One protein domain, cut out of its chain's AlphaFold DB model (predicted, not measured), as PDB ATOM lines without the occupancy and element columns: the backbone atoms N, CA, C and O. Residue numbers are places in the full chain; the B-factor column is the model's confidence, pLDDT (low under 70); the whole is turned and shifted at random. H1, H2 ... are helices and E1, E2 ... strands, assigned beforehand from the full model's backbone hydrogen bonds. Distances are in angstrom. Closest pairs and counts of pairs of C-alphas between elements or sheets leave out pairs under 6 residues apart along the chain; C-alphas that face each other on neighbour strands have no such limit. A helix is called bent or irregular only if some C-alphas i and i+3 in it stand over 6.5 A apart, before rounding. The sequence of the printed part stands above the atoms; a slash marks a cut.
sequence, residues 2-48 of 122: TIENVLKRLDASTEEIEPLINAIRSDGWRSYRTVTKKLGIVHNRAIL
ATOM      1  N   THR A   2     131.032 143.790 123.374       88.56
ATOM      2  CA  THR A   2     131.208 145.242 123.607       88.56
ATOM      3  C   THR A   2     129.868 145.976 123.505       88.56
ATOM      4  O   THR A   2     128.961 145.497 122.822       88.56
ATOM      5  N   ILE A   3     129.735 147.145 124.148       87.62
ATOM      6  CA  ILE A   3     128.498 147.953 124.107       87.62
ATOM      7  C   ILE A   3     128.142 148.332 122.663       87.62
ATOM      8  O   ILE A   3     126.990 148.203 122.259       87.62
ATOM      9  N   GLU A   4     129.134 148.698 121.852       90.94
ATOM     10  CA  GLU A   4     128.944 148.991 120.428       90.94
ATOM     11  C   GLU A   4     128.324 147.822 119.663       90.94
ATOM     12  O   GLU A   4     127.401 148.017 118.877       90.94
ATOM     13  N   ASN A   5     128.789 146.592 119.906       89.44
ATOM     14  CA  ASN A   5     128.238 145.417 119.238       89.44
ATOM     15  C   ASN A   5     126.785 145.176 119.658       89.44
ATOM     16  O   ASN A   5     125.960 144.826 118.817       89.44
ATOM     17  N   VAL A   6     126.439 145.415 120.927       88.50
ATOM     18  CA  VAL A   6     125.046 145.339 121.392       88.50
ATOM     19  C   VAL A   6     124.174 146.383 120.688       88.50
ATOM     20  O   VAL A   6     123.081 146.046 120.230       88.50
ATOM     21  N   LEU A   7     124.656 147.623 120.565       90.50
ATOM     22  CA  LEU A   7     123.939 148.711 119.895       90.50
ATOM     23  C   LEU A   7     123.771 148.456 118.390       90.50
ATOM     24  O   LEU A   7     122.675 148.636 117.866       90.50
ATOM     25  N   LYS A   8     124.794 147.924 117.711       91.06
ATOM     26  CA  LYS A   8     124.691 147.502 116.302       91.06
ATOM     27  C   LYS A   8     123.616 146.434 116.110       91.06
ATOM     28  O   LYS A   8     122.821 146.520 115.189       91.06
ATOM     29  N   ARG A   9     123.523 145.460 117.021       89.56
ATOM     30  CA  ARG A   9     122.461 144.433 116.997       89.56
ATOM     31  C   ARG A   9     121.075 144.987 117.352       89.56
ATOM     32  O   ARG A   9     120.065 144.326 117.135       89.56
ATOM     33  N   LEU A  10     121.002 146.151 117.994       88.62
ATOM     34  CA  LEU A  10     119.754 146.885 118.223       88.62
ATOM     35  C   LEU A  10     119.313 147.689 116.990       88.62
ATOM     36  O   LEU A  10     118.249 148.301 117.064       88.62
ATOM     37  N   ASP A  11     120.092 147.653 115.902       89.44
ATOM     38  CA  ASP A  11     119.930 148.469 114.696       89.44
ATOM     39  C   ASP A  11     120.098 149.974 114.976       89.44
ATOM     40  O   ASP A  11     119.429 150.809 114.373       89.44
ATOM     41  N   ALA A  12     120.966 150.334 115.933       90.00
ATOM     42  CA  ALA A  12     121.353 151.728 116.152       90.00
ATOM     43  C   ALA A  12     122.252 152.224 115.016       90.00
ATOM     44  O   ALA A  12     123.164 151.507 114.589       90.00
ATOM     45  N   SER A  13     122.013 153.449 114.539       90.75
ATOM     46  CA  SER A  13     122.842 154.031 113.482       90.75
ATOM     47  C   SER A  13     124.240 154.370 114.007       90.75
ATOM     48  O   SER A  13     124.433 154.622 115.199       90.75
ATOM     49  N   THR A  14     125.236 154.412 113.122       88.88
ATOM     50  CA  THR A  14     126.617 154.755 113.503       88.88
ATOM     51  C   THR A  14     126.707 156.133 114.168       88.88
ATOM     52  O   THR A  14     127.455 156.302 115.124       88.88
ATOM     53  N   GLU A  15     125.887 157.084 113.715       88.81
ATOM     54  CA  GLU A  15     125.783 158.445 114.258       88.81
ATOM     55  C   GLU A  15     125.175 158.476 115.672       88.81
ATOM     56  O   GLU A  15     125.458 159.377 116.459       88.81
ATOM     57  N   GLU A  16     124.344 157.489 116.018       88.06
ATOM     58  CA  GLU A  16     123.700 157.378 117.330       88.06
ATOM     59  C   GLU A  16     124.561 156.638 118.361       88.06
ATOM     60  O   GLU A  16     124.413 156.875 119.560       88.06
ATOM     61  N   ILE A  17     125.456 155.740 117.937       91.38
ATOM     62  CA  ILE A  17     126.215 154.866 118.848       91.38
ATOM     63  C   ILE A  17     127.124 155.666 119.785       91.38
ATOM     64  O   ILE A  17     127.085 155.464 120.998       91.38
ATOM     65  N   GLU A  18     127.922 156.584 119.245       90.25
ATOM     66  CA  GLU A  18     128.861 157.384 120.035       90.25
ATOM     67  C   GLU A  18     128.165 158.219 121.132       90.25
ATOM     68  O   GLU A  18     128.543 158.098 122.306       90.25
ATOM     69  N   PRO A  19     127.105 159.006 120.838       89.75
ATOM     70  CA  PRO A  19     126.407 159.756 121.878       89.75
ATOM     71  C   PRO A  19     125.663 158.862 122.878       89.75
ATOM     72  O   PRO A  19     125.493 159.279 124.022       89.75
ATOM     73  N   LEU A  20     125.240 157.649 122.497       89.69
ATOM     74  CA  LEU A  20     124.619 156.692 123.425       89.69
ATOM     75  C   LEU A  20     125.607 156.112 124.446       89.69
ATOM     76  O   LEU A  20     125.180 155.688 125.519       89.69
ATOM     77  N   ILE A  21     126.902 156.080 124.124       91.56
ATOM     78  CA  ILE A  21     127.950 155.562 125.012       91.56
ATOM     79  C   ILE A  21     128.494 156.672 125.919       91.56
ATOM     80  O   ILE A  21     128.659 156.463 127.120       91.56
ATOM     81  N   ASN A  22     128.753 157.854 125.354       90.94
ATOM     82  CA  ASN A  22     129.520 158.907 126.029       90.94
ATOM     83  C   ASN A  22     128.664 159.952 126.762       90.94
ATOM     84  O   ASN A  22     129.190 160.726 127.565       90.94
ATOM     85  N   ALA A  23     127.355 160.009 126.500       92.00
ATOM     86  CA  ALA A  23     126.477 161.027 127.066       92.00
ATOM     87  C   ALA A  23     125.175 160.441 127.618       92.00
ATOM     88  O   ALA A  23     124.626 159.459 127.125       92.00
ATOM     89  N   ILE A  24     124.621 161.112 128.629       91.62
ATOM     90  CA  ILE A  24     123.276 160.814 129.121       91.62
ATOM     91  C   ILE A  24     122.290 161.705 128.376       91.62
ATOM     92  O   ILE A  24     122.348 162.931 128.483       91.62
ATOM     93  N   ARG A  25     121.336 161.091 127.672       90.69
ATOM     94  CA  ARG A  25     120.184 161.782 127.086       90.69
ATOM     95  C   ARG A  25     118.934 161.527 127.930       90.69
ATOM     96  O   ARG A  25     118.583 160.380 128.178       90.69
ATOM     97  N   SER A  26     118.255 162.584 128.372       91.12
ATOM     98  CA  SER A  26     117.055 162.475 129.229       91.12
ATOM     99  C   SER A  26     115.979 163.492 128.850       91.12
ATOM    100  O   SER A  26     116.287 164.482 128.188       91.12
ATOM    101  N   ASP A  27     114.777 163.324 129.396       87.88
ATOM    102  CA  ASP A  27     113.653 164.277 129.353       87.88
ATOM    103  C   ASP A  27     113.940 165.645 130.009       87.88
ATOM    104  O   ASP A  27     113.144 166.576 129.914       87.88
ATOM    105  N   GLY A  28     115.093 165.796 130.663       86.19
ATOM    106  CA  GLY A  28     115.521 167.047 131.275       86.19
ATOM    107  C   GLY A  28     115.107 167.191 132.736       86.19
ATOM    108  O   GLY A  28     115.254 168.288 133.285       86.19
ATOM    109  N   TRP A  29     114.659 166.110 133.385       87.88
ATOM    110  CA  TRP A  29     114.363 166.116 134.812       87.88
ATOM    111  C   TRP A  29     115.570 166.553 135.661       87.88
ATOM    112  O   TRP A  29     116.723 166.200 135.391       87.88
ATOM    113  N   ARG A  30     115.314 167.346 136.713       88.81
ATOM    114  CA  ARG A  30     116.370 168.034 137.482       88.81
ATOM    115  C   ARG A  30     117.359 167.078 138.152       88.81
ATOM    116  O   ARG A  30     118.530 167.434 138.256       88.81
ATOM    117  N   SER A  31     116.932 165.882 138.566       89.81
ATOM    118  CA  SER A  31     117.826 164.930 139.246       89.81
ATOM    119  C   SER A  31     118.988 164.471 138.360       89.81
ATOM    120  O   SER A  31     120.105 164.334 138.859       89.81
ATOM    121  N   TYR A  32     118.772 164.328 137.044       91.06
ATOM    122  CA  TYR A  32     119.836 163.947 136.112       91.06
ATOM    123  C   TYR A  32     120.957 164.982 136.074       91.06
ATOM    124  O   TYR A  32     122.117 164.597 136.007       91.06
ATOM    125  N   ARG A  33     120.634 166.277 136.207       90.25
ATOM    126  CA  ARG A  33     121.631 167.361 136.229       90.25
ATOM    127  C   ARG A  33     122.594 167.236 137.410       90.25
ATOM    128  O   ARG A  33     123.784 167.505 137.271       90.25
ATOM    129  N   THR A  34     122.081 166.866 138.579       92.38
ATOM    130  CA  THR A  34     122.908 166.702 139.781       92.38
ATOM    131  C   THR A  34     123.883 165.542 139.607       92.38
ATOM    132  O   THR A  34     125.066 165.675 139.913       92.38
ATOM    133  N   VAL A  35     123.397 164.419 139.073       91.56
ATOM    134  CA  VAL A  35     124.203 163.212 138.858       91.56
ATOM    135  C   VAL A  35     125.260 163.437 137.778       91.56
ATOM    136  O   VAL A  35     126.424 163.111 137.995       91.56
ATOM    137  N   THR A  36     124.896 164.049 136.651       93.62
ATOM    138  CA  THR A  36     125.823 164.298 135.537       93.62
ATOM    139  C   THR A  36     126.929 165.270 135.927       93.62
ATOM    140  O   THR A  36     128.094 165.001 135.648       93.62
ATOM    141  N   LYS A  37     126.602 166.332 136.678       93.19
ATOM    142  CA  LYS A  37     127.602 167.256 137.232       93.19
ATOM    143  C   LYS A  37     128.563 166.555 138.197       93.19
ATOM    144  O   LYS A  37     129.753 166.844 138.170       93.19
ATOM    145  N   LYS A  38     128.061 165.646 139.039       94.00
ATOM    146  CA  LYS A  38     128.889 164.885 139.991       94.00
ATOM    147  C   LYS A  38     129.832 163.904 139.287       94.00
ATOM    148  O   LYS A  38     130.951 163.723 139.744       94.00
ATOM    149  N   LEU A  39     129.367 163.263 138.218       92.44
ATOM    150  CA  LEU A  39     130.117 162.235 137.489       92.44
ATOM    151  C   LEU A  39     130.953 162.788 136.324       92.44
ATOM    152  O   LEU A  39     131.683 162.025 135.704       92.44
ATOM    153  N   GLY A  40     130.839 164.080 136.000       93.25
ATOM    154  CA  GLY A  40     131.529 164.677 134.852       93.25
ATOM    155  C   GLY A  40     131.019 164.175 133.495       93.25
ATOM    156  O   GLY A  40     131.757 164.209 132.517       93.25
ATOM    157  N   ILE A  41     129.773 163.697 133.425       92.62
ATOM    158  CA  ILE A  41     129.180 163.126 132.206       92.62
ATOM    159  C   ILE A  41     128.401 164.209 131.453       92.62
ATOM    160  O   ILE A  41     127.653 164.982 132.057       92.62
ATOM    161  N   VAL A  42     128.517 164.237 130.124       93.06
ATOM    162  CA  VAL A  42     127.751 165.157 129.272       93.06
ATOM    163  C   VAL A  42     126.253 164.854 129.378       93.06
ATOM    164  O   VAL A  42     125.818 163.711 129.226       93.06
ATOM    165  N   HIS A  43     125.447 165.890 129.636       92.25
ATOM    166  CA  HIS A  43     123.994 165.767 129.779       92.25
ATOM    167  C   HIS A  43     123.243 166.434 128.630       92.25
ATOM    168  O   HIS A  43     123.072 167.654 128.601       92.25
ATOM    169  N   ASN A  44     122.707 165.613 127.733       90.19
ATOM    170  CA  ASN A  44     121.886 166.048 126.615       90.19
ATOM    171  C   ASN A  44     120.411 166.060 127.021       90.19
ATOM    172  O   ASN A  44     119.759 165.027 127.192       90.19
ATOM    173  N   ARG A  45     119.856 167.259 127.196       88.44
ATOM    174  CA  ARG A  45     118.445 167.431 127.552       88.44
ATOM    175  C   ARG A  45     117.594 167.446 126.293       88.44
ATOM    176  O   ARG A  45     117.696 168.362 125.482       88.44
ATOM    177  N   ALA A  46     116.730 166.451 126.161       85.38
ATOM    178  CA  ALA A  46     115.733 166.399 125.113       85.38
ATOM    179  C   ALA A  46     114.530 167.260 125.524       85.38
ATOM    180  O   ALA A  46     113.599 166.784 126.168       85.38
ATOM    181  N   ILE A  47     114.584 168.554 125.205       78.81
ATOM    182  CA  ILE A  47     113.496 169.488 125.513       78.81
ATOM    183  C   ILE A  47     112.374 169.267 124.501       78.81
ATOM    184  O   ILE A  47     112.529 169.548 123.312       78.81
ATOM    185  N   LEU A  48     111.242 168.773 124.990       76.50
ATOM    186  CA  LEU A  48     110.041 168.588 124.194       76.50
ATOM    187  C   LEU A  48     109.418 169.957 123.889       76.50
ATOM    188  O   LEU A  48     108.958 170.640 124.802       76.50
TER     189      LEU A  48
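This is residues 2 to 48 of the 122 residues of the protein "IS1595 family transposase" of Nitrospirae bacterium (UniProt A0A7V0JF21). Two short parallel strands, E1 and E2, lie side by side in the middle of a flat, loose model, with H3 packed over one face of the pair. At the far end from H3, the helical hairpin of H1 and H2 makes the other end of the long axis. The printed part has 47 residues, with three named helices and two named strands in the order H1, H2, E1, H3, E2, of mixed class. The radius of gyration of the C-alphas is 12.2 A, and the spans are 32 by 25 by 13 A.

E1 is residues 23 to 26, 9.8 A long, and E2 is residues 42 to 45, 9.7 A, ending at C-alpha 45 (118.445, 167.431, 127.552). H3 is residues 30 to 39, 14.9 A. H2 is residues 14 to 22, 13.5 A, and only just irregular: C-alphas 15 and 18 are 6.6 A apart. H1 is residues 3 to 9, 10.0 A, from C-alpha 3 (128.498, 147.953, 124.107).

E1 and E2 are parallel at 23 degrees, with N 44 and O 24 at 2.8 A and N 24 and O 42 at 2.9 A, within hydrogen-bond range. E1, H3 and E2 form a strand-helix-strand unit, two parallel neighbour strands with a helix between, whose crossover is right-handed. The closest C-alphas of H3 and E2, Thr 36 and His 43, are 6.2 A apart. H1 and H2, a hairpin, touch at C-alphas of Leu 7 and Ile 17, 6.6 A, running opposite ways at a shallow tilt of 33 degrees, only just short of steep. H1 and H3 are apart, as are H2 and H3. Every O i to N i+4 pair is within hydrogen-bond range in H1, but 3 of 5 in H2 and 5 of 6 in H3.

The farthest C-alphas, of Arg 9 and Thr 34, are 31.9 A apart. The printed part has no cut, and the four links are tight. Mean pLDDT of the printed part is 89.8, and no printed residue is under 70.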